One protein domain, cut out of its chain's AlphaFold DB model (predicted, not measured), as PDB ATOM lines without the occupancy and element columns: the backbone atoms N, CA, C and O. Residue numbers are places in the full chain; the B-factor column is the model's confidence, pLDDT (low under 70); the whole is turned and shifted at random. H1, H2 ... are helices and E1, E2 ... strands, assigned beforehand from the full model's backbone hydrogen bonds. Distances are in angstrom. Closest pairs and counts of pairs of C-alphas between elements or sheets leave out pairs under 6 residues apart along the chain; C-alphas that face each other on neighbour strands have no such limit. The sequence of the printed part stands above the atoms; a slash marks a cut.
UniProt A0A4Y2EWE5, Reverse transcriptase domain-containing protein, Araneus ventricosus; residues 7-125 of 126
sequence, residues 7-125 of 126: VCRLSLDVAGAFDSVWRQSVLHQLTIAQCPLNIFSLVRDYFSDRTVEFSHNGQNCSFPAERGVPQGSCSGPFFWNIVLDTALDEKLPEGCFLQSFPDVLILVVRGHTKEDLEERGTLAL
ATOM      1  N   VAL A   7     351.046 392.238 875.275       95.19
ATOM      2  CA  VAL A   7     351.286 391.538 874.010       95.19
ATOM      3  C   VAL A   7     352.763 391.182 873.912       95.19
ATOM      4  O   VAL A   7     353.617 392.042 874.120       95.19
ATOM      5  N   CYS A   8     353.052 389.928 873.580       95.62
ATOM      6  CA  CYS A   8     354.376 389.464 873.187       95.62
ATOM      7  C   CYS A   8     354.384 389.198 871.680       95.62
ATOM      8  O   CYS A   8     353.412 388.681 871.127       95.62
ATOM      9  N   ARG A   9     355.481 389.562 871.017       95.38
ATOM     10  CA  ARG A   9     355.705 389.283 869.600       95.38
ATOM     11  C   ARG A   9     356.966 388.447 869.461       95.38
ATOM     12  O   ARG A   9     358.036 388.884 869.877       95.38
ATOM     13  N   LEU A  10     356.838 387.299 868.814       95.06
ATOM     14  CA  LEU A  10     357.941 386.410 868.475       95.06
ATOM     15  C   LEU A  10     358.123 386.452 866.960       95.06
ATOM     16  O   LEU A  10     357.180 386.198 866.215       95.06
ATOM     17  N   SER A  11     359.313 386.842 866.510       94.62
ATOM     18  CA  SER A  11     359.669 386.857 865.089       94.62
ATOM     19  C   SER A  11     360.449 385.586 864.781       94.62
ATOM     20  O   SER A  11     361.493 385.355 865.386       94.62
ATOM     21  N   LEU A  12     359.930 384.781 863.865       92.31
ATOM     22  CA  LEU A  12     360.479 383.502 863.440       92.31
ATOM     23  C   LEU A  12     360.979 383.658 862.005       92.31
ATOM     24  O   LEU A  12     360.188 383.871 861.087       92.31
ATOM     25  N   ASP A  13     362.293 383.596 861.832       92.25
ATOM     26  CA  ASP A  13     362.939 383.630 860.520       92.25
ATOM     27  C   ASP A  13     363.057 382.205 859.971       92.25
ATOM     28  O   ASP A  13     363.539 381.306 860.671       92.25
ATOM     29  N   VAL A  14     362.590 381.980 858.740       90.31
ATOM     30  CA  VAL A  14     362.686 380.660 858.113       90.31
ATOM     31  C   VAL A  14     363.984 380.565 857.325       90.31
ATOM     32  O   VAL A  14     364.115 381.096 856.222       90.31
ATOM     33  N   ALA A  15     364.937 379.816 857.878       91.62
ATOM     34  CA  ALA A  15     366.216 379.573 857.230       91.62
ATOM     35  C   ALA A  15     366.026 378.915 855.851       91.62
ATOM     36  O   ALA A  15     365.518 377.797 855.740       91.62
ATOM     37  N   GLY A  16     366.466 379.614 854.800       91.69
ATOM     38  CA  GLY A  16     366.373 379.131 853.424       91.69
ATOM     39  C   GLY A  16     364.932 378.942 852.950       91.69
ATOM     40  O   GLY A  16     364.635 377.907 852.363       91.69
ATOM     41  N   ALA A  17     364.037 379.906 853.201       91.88
ATOM     42  CA  ALA A  17     362.613 379.836 852.851       91.88
ATOM     43  C   ALA A  17     362.358 379.227 851.455       91.88
ATOM     44  O   ALA A  17     361.745 378.161 851.353       91.88
ATOM     45  N   PHE A  18     362.933 379.800 850.391       93.56
ATOM     46  CA  PHE A  18     362.773 379.279 849.027       93.56
ATOM     47  C   PHE A  18     363.396 377.902 848.802       93.56
ATOM     48  O   PHE A  18     362.774 377.054 848.164       93.56
ATOM     49  N   ASP A  19     364.584 377.639 849.342       92.81
ATOM     50  CA  ASP A  19     365.264 376.342 849.198       92.81
ATOM     51  C   ASP A  19     364.545 375.235 849.987       92.81
ATOM     52  O   ASP A  19     364.638 374.039 849.683       92.81
ATOM     53  N   SER A  20     363.782 375.634 851.004       91.62
ATOM     54  CA  SER A  20     363.078 374.734 851.898       91.62
ATOM     55  C   SER A  20     361.699 374.315 851.392       91.62
ATOM     56  O   SER A  20     361.229 373.267 851.842       91.62
ATOM     57  N   VAL A  21     361.105 375.053 850.435       95.00
ATOM     58  CA  VAL A  21     359.753 374.807 849.896       95.00
ATOM     59  C   VAL A  21     359.556 373.333 849.555       95.00
ATOM     60  O   VAL A  21     360.256 372.752 848.716       95.00
ATOM     61  N   TRP A  22     358.554 372.728 850.186       94.88
ATOM     62  CA  TRP A  22     358.181 371.351 849.912       94.88
ATOM     63  C   TRP A  22     357.210 371.293 848.731       94.88
ATOM     64  O   TRP A  22     356.032 371.630 848.847       94.88
ATOM     65  N   ARG A  23     357.710 370.864 847.570       95.69
ATOM     66  CA  ARG A  23     356.971 370.871 846.293       95.69
ATOM     67  C   ARG A  23     355.689 370.037 846.343       95.69
ATOM     68  O   ARG A  23     354.684 370.408 845.747       95.69
ATOM     69  N   GLN A  24     355.694 368.938 847.093       95.75
ATOM     70  CA  GLN A  24     354.524 368.090 847.308       95.75
ATOM     71  C   GLN A  24     353.426 368.828 848.082       95.75
ATOM     72  O   GLN A  24     352.257 368.674 847.736       95.75
ATOM     73  N   SER A  25     353.789 369.665 849.062       96.19
ATOM     74  CA  SER A  25     352.823 370.519 849.766       96.19
ATOM     75  C   SER A  25     352.172 371.507 848.797       96.19
ATOM     76  O   SER A  25     350.950 371.590 848.748       96.19
ATOM     77  N   VAL A  26     352.956 372.152 847.920       97.69
ATOM     78  CA  VAL A  26     352.416 373.039 846.872       97.69
ATOM     79  C   VAL A  26     351.381 372.314 846.006       97.69
ATOM     80  O   VAL A  26     350.270 372.805 845.828       97.69
ATOM     81  N   LEU A  27     351.712 371.127 845.489       97.75
ATOM     82  CA  LEU A  27     350.785 370.345 844.660       97.75
ATOM     83  C   LEU A  27     349.531 369.919 845.440       97.75
ATOM     84  O   LEU A  27     348.418 369.970 844.912       97.75
ATOM     85  N   HIS A  28     349.689 369.529 846.703       97.81
ATOM     86  CA  HIS A  28     348.569 369.162 847.560       97.81
ATOM     87  C   HIS A  28     347.616 370.343 847.783       97.81
ATOM     88  O   HIS A  28     346.415 370.211 847.547       97.81
ATOM     89  N   GLN A  29     348.149 371.517 848.126       97.88
ATOM     90  CA  GLN A  29     347.356 372.730 848.328       97.88
ATOM     91  C   GLN A  29     346.652 373.186 847.045       97.88
ATOM     92  O   GLN A  29     345.480 373.550 847.082       97.88
ATOM     93  N   LEU A  30     347.298 373.071 845.880       97.94
ATOM     94  CA  LEU A  30     346.633 373.333 844.596       97.94
ATOM     95  C   LEU A  30     345.465 372.371 844.330       97.94
ATOM     96  O   LEU A  30     344.479 372.761 843.704       97.94
ATOM     97  N   THR A  31     345.558 371.128 844.808       97.88
ATOM     98  CA  THR A  31     344.462 370.153 844.709       97.88
ATOM     99  C   THR A  31     343.299 370.546 845.622       97.88
ATOM    100  O   THR A  31     342.152 370.540 845.174       97.88
ATOM    101  N   ILE A  32     343.584 370.938 846.871       97.25
ATOM    102  CA  ILE A  32     342.574 371.434 847.824       97.25
ATOM    103  C   ILE A  32     341.872 372.679 847.269       97.25
ATOM    104  O   ILE A  32     340.646 372.763 847.310       97.25
ATOM    105  N   ALA A  33     342.631 373.597 846.669       96.56
ATOM    106  CA  ALA A  33     342.121 374.818 846.049       96.56
ATOM    107  C   ALA A  33     341.344 374.585 844.736       96.56
ATOM    108  O   ALA A  33     340.960 375.551 844.079       96.56
ATOM    109  N   GLN A  34     341.134 373.326 844.323       97.88
ATOM    110  CA  GLN A  34     340.450 372.956 843.079       97.88
ATOM    111  C   GLN A  34     341.048 373.649 841.843       97.88
ATOM    112  O   GLN A  34     340.337 374.076 840.930       97.88
ATOM    113  N   CYS A  35     342.378 373.767 841.815       97.69
ATOM    114  CA  CYS A  35     343.102 374.407 840.726       97.69
ATOM    115  C   CYS A  35     342.803 373.709 839.382       97.69
ATOM    116  O   CYS A  35     342.863 372.476 839.307       97.69
ATOM    117  N   PRO A  36     342.519 374.462 838.298       98.38
ATOM    118  CA  PRO A  36     342.323 373.891 836.971       98.38
ATOM    119  C   PRO A  36     343.470 372.963 836.550       98.38
ATOM    120  O   PRO A  36     344.650 373.283 836.715       98.38
ATOM    121  N   LEU A  37     343.128 371.817 835.952       98.00
ATOM    122  CA  LEU A  37     344.085 370.744 835.658       98.00
ATOM    123  C   LEU A  37     345.253 371.187 834.764       98.00
ATOM    124  O   LEU A  37     346.364 370.676 834.906       98.00
ATOM    125  N   ASN A  38     345.025 372.140 833.860       98.19
ATOM    126  CA  ASN A  38     346.071 372.699 833.006       98.19
ATOM    127  C   ASN A  38     347.122 373.471 833.822       98.19
ATOM    128  O   ASN A  38     348.313 373.328 833.564       98.19
ATOM    129  N   ILE A  39     346.697 374.235 834.834       97.56
ATOM    130  CA  ILE A  39     347.597 374.978 835.726       97.56
ATOM    131  C   ILE A  39     348.304 374.007 836.674       97.56
ATOM    132  O   ILE A  39     349.520 374.086 836.830       97.56
ATOM    133  N   PHE A  40     347.578 373.049 837.255       98.19
ATOM    134  CA  PHE A  40     348.184 372.009 838.088       98.19
ATOM    135  C   PHE A  40     349.277 371.245 837.330       98.19
ATOM    136  O   PHE A  40     350.384 371.067 837.834       98.19
ATOM    137  N   SER A  41     348.983 370.830 836.093       98.31
ATOM    138  CA  SER A  41     349.942 370.124 835.237       98.31
ATOM    139  C   SER A  41     351.178 370.970 834.950       98.31
ATOM    140  O   SER A  41     352.281 370.438 835.014       98.31
ATOM    141  N   LEU A  42     351.004 372.274 834.706       97.81
ATOM    142  CA  LEU A  42     352.107 373.211 834.497       97.81
ATOM    143  C   LEU A  42     352.995 373.342 835.743       97.81
ATOM    144  O   LEU A  42     354.216 373.311 835.631       97.81
ATOM    145  N   VAL A  43     352.406 373.464 836.937       97.56
ATOM    146  CA  VAL A  43     353.177 373.561 838.190       97.56
ATOM    147  C   VAL A  43     353.897 372.250 838.501       97.56
ATOM    148  O   VAL A  43     355.050 372.266 838.924       97.56
ATOM    149  N   ARG A  44     353.246 371.106 838.268       97.31
ATOM    150  CA  ARG A  44     353.879 369.791 838.418       97.31
ATOM    151  C   ARG A  44     355.087 369.660 837.493       97.31
ATOM    152  O   ARG A  44     356.153 369.291 837.965       97.31
ATOM    153  N   ASP A  45     354.919 370.001 836.218       96.50
ATOM    154  CA  ASP A  45     355.991 369.968 835.219       96.50
ATOM    155  C   ASP A  45     357.147 370.912 835.588       96.50
ATOM    156  O   ASP A  45     358.305 370.513 835.565       96.50
ATOM    157  N   TYR A  46     356.840 372.120 836.080       95.06
ATOM    158  CA  TYR A  46     357.841 373.074 836.575       95.06
ATOM    159  C   TYR A  46     358.765 372.496 837.667       95.06
ATOM    160  O   TYR A  46     359.917 372.928 837.801       95.06
ATOM    161  N   PHE A  47     358.266 371.544 838.461       95.31
ATOM    162  CA  PHE A  47     358.998 370.878 839.538       95.31
ATOM    163  C   PHE A  47     359.697 369.577 839.130       95.31
ATOM    164  O   PHE A  47     360.561 369.117 839.885       95.31
ATOM    165  N   SER A  48     359.332 368.989 837.994       94.25
ATOM    166  CA  SER A  48     359.841 367.699 837.526       94.25
ATOM    167  C   SER A  48     361.235 367.817 836.909       94.25
ATOM    168  O   SER A  48     361.552 368.811 836.263       94.25
ATOM    169  N   ASP A  49     362.072 366.798 837.142       93.44
ATOM    170  CA  ASP A  49     363.382 366.587 836.499       93.44
ATOM    171  C   ASP A  49     364.304 367.818 836.473       93.44
ATOM    172  O   ASP A  49     365.089 368.044 835.552       93.44
ATOM    173  N   ARG A  50     364.214 368.639 837.525       92.56
ATOM    174  CA  ARG A  50     365.009 369.855 837.678       92.56
ATOM    175  C   ARG A  50     366.446 369.513 838.050       92.56
ATOM    176  O   ARG A  50     366.689 368.775 839.003       92.56
ATOM    177  N   THR A  51     367.389 370.164 837.385       93.88
ATOM    178  CA  THR A  51     368.813 370.145 837.730       93.88
ATOM    179  C   THR A  51     369.325 371.563 837.980       93.88
ATOM    180  O   THR A  51     368.794 372.544 837.453       93.88
ATOM    181  N   VAL A  52     370.344 371.679 838.827       92.50
ATOM    182  CA  VAL A  52     371.178 372.875 838.956       92.50
ATOM    183  C   VAL A  52     372.485 372.588 838.247       92.50
ATOM    184  O   VAL A  52     373.169 371.625 838.588       92.50
ATOM    185  N   GLU A  53     372.839 373.438 837.291       94.06
ATOM    186  CA  GLU A  53     374.118 373.377 836.596       94.06
ATOM    187  C   GLU A  53     375.012 374.525 837.048       94.06
ATOM    188  O   GLU A  53     374.588 375.680 837.116       94.06
ATOM    189  N   PHE A  54     376.264 374.204 837.351       94.06
ATOM    190  CA  PHE A  54     377.286 375.176 837.695       94.06
ATOM    191  C   PHE A  54     378.488 374.988 836.777       94.06
ATOM    192  O   PHE A  54     379.011 373.882 836.638       94.06
ATOM    193  N   SER A  55     378.918 376.082 836.148       95.94
ATOM    194  CA  SER A  55     380.062 376.107 835.242       95.94
ATOM    195  C   SER A  55     381.098 377.113 835.727       95.94
ATOM    196  O   SER A  55     380.786 378.287 835.937       95.94
ATOM    197  N   HIS A  56     382.340 376.663 835.902       95.62
ATOM    198  CA  HIS A  56     383.454 377.513 836.308       95.62
ATOM    199  C   HIS A  56     384.776 377.016 835.717       95.62
ATOM    200  O   HIS A  56     385.100 375.835 835.813       95.62
ATOM    201  N   ASN A  57     385.555 377.916 835.103       94.94
ATOM    202  CA  ASN A  57     386.850 377.616 834.468       94.94
ATOM    203  C   ASN A  57     386.830 376.393 833.526       94.94
ATOM    204  O   ASN A  57     387.773 375.606 833.493       94.94
ATOM    205  N   GLY A  58     385.743 376.216 832.766       92.38
ATOM    206  CA  GLY A  58     385.582 375.100 831.825       92.38
ATOM    207  C   GLY A  58     385.199 373.760 832.465       92.38
ATOM    208  O   GLY A  58     385.074 372.770 831.750       92.38
ATOM    209  N   GLN A  59     384.989 373.714 833.784       93.38
ATOM    210  CA  GLN A  59     384.408 372.566 834.477       93.38
ATOM    211  C   GLN A  59     382.914 372.783 834.685       93.38
ATOM    212  O   GLN A  59     382.499 373.872 835.079       93.38
ATOM    213  N   ASN A  60     382.130 371.728 834.464       95.38
ATOM    214  CA  ASN A  60     380.690 371.721 834.693       95.38
ATOM    215  C   ASN A  60     380.346 370.666 835.742       95.38
ATOM    216  O   ASN A  60     380.803 369.526 835.650       95.38
ATOM    217  N   CYS A  61     379.503 371.028 836.701       94.81
ATOM    218  CA  CYS A  61     378.834 370.087 837.584       94.81
ATOM    219  C   CYS A  61     377.320 370.278 837.497       94.81
ATOM    220  O   CYS A  61     376.824 371.384 837.283       94.81
ATOM    221  N   SER A  62     376.593 369.171 837.619       95.06
ATOM    222  CA  SER A  62     375.137 369.140 837.568       95.06
ATOM    223  C   SER A  62     374.628 368.330 838.749       95.06
ATOM    224  O   SER A  62     375.162 367.257 839.042       95.06
ATOM    225  N   PHE A  63     373.625 368.860 839.439       92.75
ATOM    226  CA  PHE A  63     373.022 368.237 840.611       92.75
ATOM    227  C   PHE A  63     371.503 368.208 840.453       92.75
ATOM    228  O   PHE A  63     370.928 369.204 840.004       92.75
ATOM    229  N   PRO A  64     370.821 367.118 840.835       92.75
ATOM    230  CA  PRO A  64     369.366 367.110 840.880       92.75
ATOM    231  C   PRO A  64     368.861 368.112 841.928       92.75
ATOM    232  O   PRO A  64     369.379 368.200 843.041       92.75
ATOM    233  N   ALA A  65     367.832 368.874 841.570       91.50
ATOM    234  CA  ALA A  65     367.159 369.814 842.453       91.50
ATOM    235  C   ALA A  65     365.847 369.190 842.928       91.50
ATOM    236  O   ALA A  65     364.825 369.330 842.261       91.50
ATOM    237  N   GLU A  66     365.857 368.521 844.078       89.12
ATOM    238  CA  GLU A  66     364.707 367.730 844.555       89.12
ATOM    239  C   GLU A  66     363.747 368.505 845.471       89.12
ATOM    240  O   GLU A  66     362.601 368.100 845.671       89.12
ATOM    241  N   ARG A  67     364.184 369.647 846.009       90.62
ATOM    242  CA  ARG A  67     363.393 370.496 846.909       90.62
ATOM    243  C   ARG A  67     363.512 371.969 846.555       90.62
ATOM    244  O   ARG A  67     364.311 372.349 845.697       90.62
ATOM    245  N   GLY A  68     362.698 372.783 847.208       94.44
ATOM    246  CA  GLY A  68     362.752 374.224 847.075       94.44
ATOM    247  C   GLY A  68     362.246 374.727 845.732       94.44
ATOM    248  O   GLY A  68     361.773 373.968 844.876       94.44
ATOM    249  N   VAL A  69     362.378 376.031 845.552       95.00
ATOM    250  CA  VAL A  69     362.062 376.749 844.323       95.00
ATOM    251  C   VAL A  69     363.240 377.642 843.943       95.00
ATOM    252  O   VAL A  69     363.933 378.140 844.828       95.00
ATOM    253  N   PRO A  70     363.496 377.870 842.644       91.88
ATOM    254  CA  PRO A  70     364.620 378.697 842.226       91.88
ATOM    255  C   PRO A  70     364.461 380.131 842.729       91.88
ATOM    256  O   PRO A  70     363.476 380.807 842.403       91.88
ATOM    257  N   GLN A  71     365.447 380.610 843.479       90.25
ATOM    258  CA  GLN A  71     365.519 382.014 843.865       90.25
ATOM    259  C   GLN A  71     365.654 382.891 842.610       90.25
ATOM    260  O   GLN A  71     366.371 382.551 841.671       90.25
ATOM    261  N   GLY A  72     364.905 383.994 842.563       90.50
ATOM    262  CA  GLY A  72     364.800 384.855 841.378       90.50
ATOM    263  C   GLY A  72     363.755 384.407 840.348       90.50
ATOM    264  O   GLY A  72     363.485 385.141 839.399       90.50
ATOM    265  N   SER A  73     363.112 383.247 840.531       92.81
ATOM    266  CA  SER A  73     361.947 382.888 839.716       92.81
ATOM    267  C   SER A  73     360.724 383.735 840.084       92.81
ATOM    268  O   SER A  73     360.465 383.999 841.256       92.81
ATOM    269  N   CYS A  74     359.923 384.115 839.082       94.31
ATOM    270  CA  CYS A  74     358.696 384.894 839.301       94.31
ATOM    271  C   CYS A  74     357.665 384.143 840.161       94.31
ATOM    272  O   CYS A  74     356.918 384.755 840.917       94.31
ATOM    273  N   SER A  75     357.621 382.814 840.045       94.56
ATOM    274  CA  SER A  75     356.677 381.951 840.761       94.56
ATOM    275  C   SER A  75     357.162 381.516 842.145       94.56
ATOM    276  O   SER A  75     356.357 381.028 842.933       94.56
ATOM    277  N   GLY A  76     358.449 381.687 842.467       94.62
ATOM    278  CA  GLY A  76     359.025 381.291 843.757       94.62
ATOM    279  C   GLY A  76     358.275 381.870 844.966       94.62
ATOM    280  O   GLY A  76     357.828 381.088 845.807       94.62
ATOM    281  N   PRO A  77     358.037 383.198 845.027       94.00
ATOM    282  CA  PRO A  77     357.241 383.832 846.085       94.00
ATOM    283  C   PRO A  77     355.826 383.264 846.226       94.00
ATOM    284  O   PRO A  77     355.335 383.087 847.335       94.00
ATOM    285  N   PHE A  78     355.176 382.930 845.110       94.62
ATOM    286  CA  PHE A  78     353.840 382.336 845.132       94.62
ATOM    287  C   PHE A  78     353.853 380.930 845.744       94.62
ATOM    288  O   PHE A  78     353.026 380.622 846.597       94.62
ATOM    289  N   PHE A  79     354.815 380.091 845.356       96.06
ATOM    290  CA  PHE A  79     354.951 378.747 845.916       96.06
ATOM    291  C   PHE A  79     355.321 378.762 847.399       96.06
ATOM    292  O   PHE A  79     354.804 377.943 848.156       96.06
ATOM    293  N   TRP A  80     356.163 379.709 847.819       94.75
ATOM    294  CA  TRP A  80     356.429 379.949 849.234       94.75
ATOM    295  C   TRP A  80     355.146 380.309 849.987       94.75
ATOM    296  O   TRP A  80     354.833 379.660 850.980       94.75
ATOM    297  N   ASN A  81     354.355 381.254 849.471       93.69
ATOM    298  CA  ASN A  81     353.100 381.658 850.104       93.69
ATOM    299  C   ASN A  81     352.095 380.505 850.228       93.69
ATOM    300  O   ASN A  81     351.449 380.407 851.260       93.69
ATOM    301  N   ILE A  82     351.988 379.616 849.232       95.00
ATOM    302  CA  ILE A  82     351.112 378.432 849.320       95.00
ATOM    303  C   ILE A  82     351.504 377.530 850.497       95.00
ATOM    304  O   ILE A  82     350.638 377.047 851.218       95.00
ATOM    305  N   VAL A  83     352.801 377.270 850.676       94.25
ATOM    306  CA  VAL A  83     353.273 376.441 851.797       94.25
ATOM    307  C   VAL A  83     353.122 377.190 853.116       94.25
ATOM    308  O   VAL A  83     352.757 376.596 854.120       94.25
ATOM    309  N   LEU A  84     353.380 378.494 853.122       93.94
ATOM    310  CA  LEU A  84     353.259 379.324 854.310       93.94
ATOM    311  C   LEU A  84     351.815 379.426 854.811       93.94
ATOM    312  O   LEU A  84     351.598 379.442 856.019       93.94
ATOM    313  N   ASP A  85     350.843 379.458 853.902       93.12
ATOM    314  CA  ASP A  85     349.413 379.515 854.221       93.12
ATOM    315  C   ASP A  85     348.983 378.343 855.112       93.12
ATOM    316  O   ASP A  85     348.204 378.529 856.044       93.12
ATOM    317  N   THR A  86     349.590 377.162 854.938       92.88
ATOM    318  CA  THR A  86     349.295 376.008 855.800       92.88
ATOM    319  C   THR A  86     349.693 376.253 857.251       92.88
ATOM    320  O   THR A  86     349.024 375.767 858.149       92.88
ATOM    321  N   ALA A  87     350.769 377.006 857.496       91.62
ATOM    322  CA  ALA A  87     351.173 377.381 858.849       91.62
ATOM    323  C   ALA A  87     350.283 378.491 859.430       91.62
ATOM    324  O   ALA A  87     350.124 378.573 860.644       91.62
ATOM    325  N   LEU A  88     349.710 379.354 858.585       93.44
ATOM    326  CA  LEU A  88     348.802 380.417 859.024       93.44
ATOM    327  C   LEU A  88     347.412 379.888 859.411       93.44
ATOM    328  O   LEU A  88     346.750 380.521 860.231       93.44
ATOM    329  N   ASP A  89     346.996 378.748 858.854       92.50
ATOM    330  CA  ASP A  89     345.718 378.086 859.164       92.50
ATOM    331  C   ASP A  89     345.776 377.182 860.416       92.50
ATOM    332  O   ASP A  89     344.766 376.619 860.846       92.50
ATOM    333  N   GLU A  90     346.948 377.047 861.048       91.69
ATOM    334  CA  GLU A  90     347.102 376.238 862.257       91.69
ATOM    335  C   GLU A  90     346.279 376.780 863.434       91.69
ATOM    336  O   GLU A  90     346.199 377.985 863.707       91.69
ATOM    337  N   LYS A  91     345.676 375.858 864.193       93.88
ATOM    338  CA  LYS A  91     344.863 376.212 865.361       93.88
ATOM    339  C   LYS A  91     345.757 376.524 866.549       93.88
ATOM    340  O   LYS A  91     346.275 375.625 867.201       93.88
ATOM    341  N   LEU A  92     345.862 377.807 866.869       95.50
ATOM    342  CA  LEU A  92     346.639 378.278 868.007       95.50
ATOM    343  C   LEU A  92     345.796 378.442 869.285       95.50
ATOM    344  O   LEU A  92     344.571 378.585 869.208       95.50
ATOM    345  N   PRO A  93     346.443 378.451 870.469       95.06
ATOM    346  CA  PRO A  93     345.785 378.771 871.732       95.06
ATOM    347  C   PRO A  93     345.054 380.119 871.698       95.06
ATOM    348  O   PRO A  93     345.396 381.026 870.936       95.06
ATOM    349  N   GLU A  94     344.067 380.287 872.577       93.19
ATOM    350  CA  GLU A  94     343.318 381.539 872.671       93.19
ATOM    351  C   GLU A  94     344.245 382.742 872.917       93.19
ATOM    352  O   GLU A  94     345.091 382.747 873.813       93.19
ATOM    353  N   GLY A  95     344.059 383.797 872.121       93.12
ATOM    354  CA  GLY A  95     344.886 384.999 872.192       93.12
ATOM    355  C   GLY A  95     346.213 384.895 871.437       93.12
ATOM    356  O   GLY A  95     346.966 385.871 871.463       93.12
ATOM    357  N   CYS A  96     346.473 383.780 870.749       96.38
ATOM    358  CA  CYS A  96     347.591 383.606 869.829       96.38
ATOM    359  C   CYS A  96     347.123 383.671 868.369       96.38
ATOM    360  O   CYS A  96     346.062 383.156 868.025       96.38
ATOM    361  N   PHE A  97     347.918 384.293 867.503       95.50
ATOM    362  CA  PHE A  97     347.746 384.192 866.052       95.50
ATOM    363  C   PHE A  97     349.083 384.371 865.331       95.50
ATOM    364  O   PHE A  97     349.997 385.019 865.854       95.50
ATOM    365  N   LEU A  98     349.176 383.816 864.124       95.62
ATOM    366  CA  LEU A  98     350.310 384.011 863.228       95.62
ATOM    367  C   LEU A  98     350.001 385.094 862.197       95.62
ATOM    368  O   LEU A  98     348.883 385.229 861.705       95.62
ATOM    369  N   GLN A  99     351.024 385.862 861.861       93.31
ATOM    370  CA  GLN A  99     351.028 386.783 860.738       93.31
ATOM    371  C   GLN A  99     352.339 386.620 859.984       93.31
ATOM    372  O   GLN A  99     353.393 386.530 860.605       93.31
ATOM    373  N   SER A 100     352.303 386.627 858.657       90.44
ATOM    374  CA  SER A 100     353.514 386.559 857.848       90.44
ATOM    375  C   SER A 100     353.908 387.906 857.250       90.44
ATOM    376  O   SER A 100     353.083 388.770 856.947       90.44
ATOM    377  N   PHE A 101     355.211 388.049 857.065       84.38
ATOM    378  CA  PHE A 101     355.868 388.942 856.120       84.38
ATOM    379  C   PHE A 101     356.759 388.060 855.225       84.38
ATOM    380  O   PHE A 101     356.926 386.880 855.542       84.38
ATOM    381  N   PRO A 102     357.310 388.559 854.103       80.94
ATOM    382  CA  PRO A 102     358.201 387.748 853.274       80.94
ATOM    383  C   PRO A 102     359.265 387.040 854.125       80.94
ATOM    384  O   PRO A 102     359.932 387.690 854.926       80.94
ATOM    385  N   ASP A 103     359.333 385.713 853.991       81.06
ATOM    386  CA  ASP A 103     360.253 384.794 854.680       81.06
ATOM    387  C   ASP A 103     360.229 384.794 856.233       81.06
ATOM    388  O   ASP A 103     360.986 384.057 856.865       81.06
ATOM    389  N   VAL A 104     359.318 385.550 856.866       88.94
ATOM    390  CA  VAL A 104     359.224 385.705 858.328       88.94
ATOM    391  C   VAL A 104     357.806 385.434 858.822       88.94
ATOM    392  O   VAL A 104     356.844 386.060 858.373       88.94
ATOM    393  N   LEU A 105     357.677 384.574 859.832       92.94
ATOM    394  CA  LEU A 105     356.444 384.419 860.599       92.94
ATOM    395  C   LEU A 105     356.522 385.219 861.896       92.94
ATOM    396  O   LEU A 105     357.549 385.289 862.564       92.94
ATOM    397  N   ILE A 106     355.405 385.813 862.275       95.31
ATOM    398  CA  ILE A 106     355.248 386.558 863.512       95.31
ATOM    399  C   ILE A 106     354.151 385.886 864.322       95.31
ATOM    400  O   ILE A 106     352.980 385.965 863.962       95.31
ATOM    401  N   LEU A 107     354.530 385.273 865.441       96.38
ATOM    402  CA  LEU A 107     353.583 384.806 866.445       96.38
ATOM    403  C   LEU A 107     353.281 385.959 867.403       96.38
ATOM    404  O   LEU A 107     354.173 386.511 868.056       96.38
ATOM    405  N   VAL A 108     352.009 386.333 867.472       96.81
ATOM    406  CA  VAL A 108     351.505 387.352 868.390       96.81
ATOM    407  C   VAL A 108     350.744 386.660 869.505       96.81
ATOM    408  O   VAL A 108     349.776 385.958 869.240       96.81
ATOM    409  N   VAL A 109     351.152 386.904 870.750       97.38
ATOM    410  CA  VAL A 109     350.545 386.326 871.954       97.38
ATOM    411  C   VAL A 109     349.972 387.449 872.806       97.38
ATOM    412  O   VAL A 109     350.675 388.409 873.130       97.38
ATOM    413  N   ARG A 110     348.697 387.347 873.180       96.25
ATOM    414  CA  ARG A 110     348.004 388.303 874.055       96.25
ATOM    415  C   ARG A 110     347.715 387.666 875.412       96.25
ATOM    416  O   ARG A 110     347.304 386.511 875.470       96.25
ATOM    417  N   GLY A 111     347.867 388.433 876.489       94.56
ATOM    418  CA  GLY A 111     347.626 387.984 877.865       94.56
ATOM    419  C   GLY A 111     347.478 389.159 878.831       94.56
ATOM    420  O   GLY A 111     347.621 390.314 878.432       94.56
ATOM    421  N   HIS A 112     347.184 388.899 880.102       93.25
ATOM    422  CA  HIS A 112     347.061 389.951 881.120       93.25
ATOM    423  C   HIS A 112     348.312 390.032 882.000       93.25
ATOM    424  O   HIS A 112     348.738 391.125 882.389       93.25
ATOM    425  N   THR A 113     348.935 388.889 882.266       93.69
ATOM    426  CA  THR A 113     350.160 388.762 883.059       93.69
ATOM    427  C   THR A 113     351.354 388.366 882.186       93.69
ATOM    428  O   THR A 113     351.238 388.250 880.967       93.69
ATOM    429  N   LYS A 114     352.548 388.265 882.783       93.62
ATOM    430  CA  LYS A 114     353.717 387.746 882.060       93.62
ATOM    431  C   LYS A 114     353.600 386.224 881.928       93.62
ATOM    432  O   LYS A 114     353.892 385.681 880.872       93.62
ATOM    433  N   GLU A 115     353.119 385.592 882.985       95.19
ATOM    434  CA  GLU A 115     352.902 384.160 883.119       95.19
ATOM    435  C   GLU A 115     351.906 383.669 882.055       95.19
ATOM    436  O   GLU A 115     352.195 382.698 881.365       95.19
ATOM    437  N   ASP A 116     350.820 384.419 881.808       94.44
ATOM    438  CA  ASP A 116     349.859 384.117 880.733       94.44
ATOM    439  C   ASP A 116     350.531 384.110 879.349       94.44
ATOM    440  O   ASP A 116     350.201 383.295 878.490       94.44
ATOM    441  N   LEU A 117     351.436 385.067 879.099       95.50
ATOM    442  CA  LEU A 117     352.135 385.185 877.817       95.50
ATOM    443  C   LEU A 117     353.130 384.042 877.623       95.50
ATOM    444  O   LEU A 117     353.269 383.554 876.503       95.50
ATOM    445  N   GLU A 118     353.821 383.637 878.688       95.25
ATOM    446  CA  GLU A 118     354.754 382.510 878.664       95.25
ATOM    447  C   GLU A 118     354.005 381.197 878.443       95.25
ATOM    448  O   GLU A 118     354.340 380.470 877.516       95.25
ATOM    449  N   GLU A 119     352.934 380.936 879.197       95.44
ATOM    450  CA  GLU A 119     352.123 379.724 879.047       95.44
ATOM    451  C   GLU A 119     351.527 379.612 877.637       95.44
ATOM    452  O   GLU A 119     351.741 378.614 876.944       95.44
ATOM    453  N   ARG A 120     350.836 380.657 877.163       95.75
ATOM    454  CA  ARG A 120     350.222 380.666 875.824       95.75
ATOM    455  C   ARG A 120     351.262 380.619 874.710       95.75
ATOM    456  O   ARG A 120     351.037 379.959 873.700       95.75
ATOM    457  N   GLY A 121     352.385 381.315 874.884       95.44
ATOM    458  CA  GLY A 121     353.485 381.321 873.925       95.44
ATOM    459  C   GLY A 121     354.159 379.956 873.816       95.44
ATOM    460  O   GLY A 121     354.418 379.503 872.707       95.44
ATOM    461  N   THR A 122     354.384 379.273 874.940       95.31
ATOM    462  CA  THR A 122     354.898 377.900 874.950       95.31
ATOM    463  C   THR A 122     353.912 376.942 874.294       95.31
ATOM    464  O   THR A 122     354.320 376.185 873.425       95.31
ATOM    465  N   LEU A 123     352.621 377.012 874.633       95.12
ATOM    466  CA  LEU A 123     351.596 376.166 874.011       95.12
ATOM    467  C   LEU A 123     351.464 376.393 872.500       95.12
ATOM    468  O   LEU A 123     351.157 375.456 871.778       95.12
ATOM    469  N   ALA A 124     351.687 377.617 872.018       94.44
ATOM    470  CA  ALA A 124     351.619 377.946 870.595       94.44
ATOM    471  C   ALA A 124     352.842 377.475 869.784       94.44
ATOM    472  O   ALA A 124     352.798 377.520 868.558       94.44
ATOM    473  N   LEU A 125     353.937 377.091 870.448       91.31
ATOM    474  CA  LEU A 125     355.184 376.636 869.818       91.31
ATOM    475  C   LEU A 125     355.409 375.118 869.933       91.31
ATOM    476  O   LEU A 125     356.420 374.630 869.427       91.31
TER     477      LEU A 125
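Overview. This is residues 7 to 125 of the 126 residues of the protein "Reverse transcriptase domain-containing protein" of Araneus ventricosus (UniProt A0A4Y2EWE5). Look for a long, loose chain of parts: at one end a three-stranded sheet, E1, E5 and E4, with H5 over one face and H4 running from that same face into the middle of the model. There H4 meets H1 with its residues 76 to 80 and H2 with its residues 79 to 83, H2 being one half of the helical hairpin H2 and H3, and at the far end is a thin strand hairpin, E2 and E3, whose tip, residues 55 to 60, sticks out. The printed part has 119 residues with five named helices and five named strands, in the order E1 H1 H2 H3 E2 E3 H4 E4 E5 H5; the class is mixed, and both sheets are antiparallel. The whole is loose and flat, with a radius of gyration of the C-alphas of 18.7 A and spans of 63 by 41 by 19 A.

Arrangement. Begin at E1, residues 7 to 13, antiparallel to the inner strand E5, residues 104 to 111, with N 10 and O 107 2.9 A apart. On the other side of E5 is E4, residues 96 to 101, with N 106 and O 99 at 2.7 A; E4 and E5 form a hairpin. The sheet is only just strongly twisted, its C-alphas up to 4.3 A off the best plane. H4, residues 76 to 88, and H5, residues 114 to 125, are on the same face, two layers with the sheet. H4 lies over E4 at a height of 9.4 A over the sheet, along the strands; the closest C-alphas are those of Leu 88 and Leu 98, 5.7 A. H5 lies over E5 at a height of 8.1 A, slantwise at 36 degrees on the local plane, though only just over E5 alone, with 2 C-alphas each on E1 and E4. H1, residues 17 to 20, touches H4 through residues 76 to 80 of H4, C-alphas 18 and 80 being closest at 6.4 A. H2, residues 23 to 32, touches residues 79 to 83 of H4, closest at C-alphas 26 and 83, 6.0 A, at a steep tilt of 68 degrees, only just short of about perpendicular. H2 and H3, residues 37 to 47, form a hairpin at a shallow tilt of 9 degrees, opposite ways; C-alphas 30 and 40 are closest, at 6.8 A. E2, residues 51 to 56, and E3, residues 59 to 64, form a hairpin with N 54 and O 61 at 2.9 A. Every O i to N i+4 pair is within hydrogen-bond range in H2, H3 and H5, and 7 of 9 in H4; H1 is too short for such a pair.

Along the chain. Find C-alpha 7 at (351.286, 391.538, 874.010), where E1 begins; E5 is 22.8 A long and H4 18.4 A. H5 ends at C-alpha 125, (355.184, 376.636, 869.818).

Size, cuts and confidence. The C-alphas farthest apart are those of Gly 58 and His 112, 64.3 A. The printed part has no cut; the link from E3 to H4 is long, with 11 residues. The mean pLDDT of the printed part is 94.2, and no printed residue is under 70.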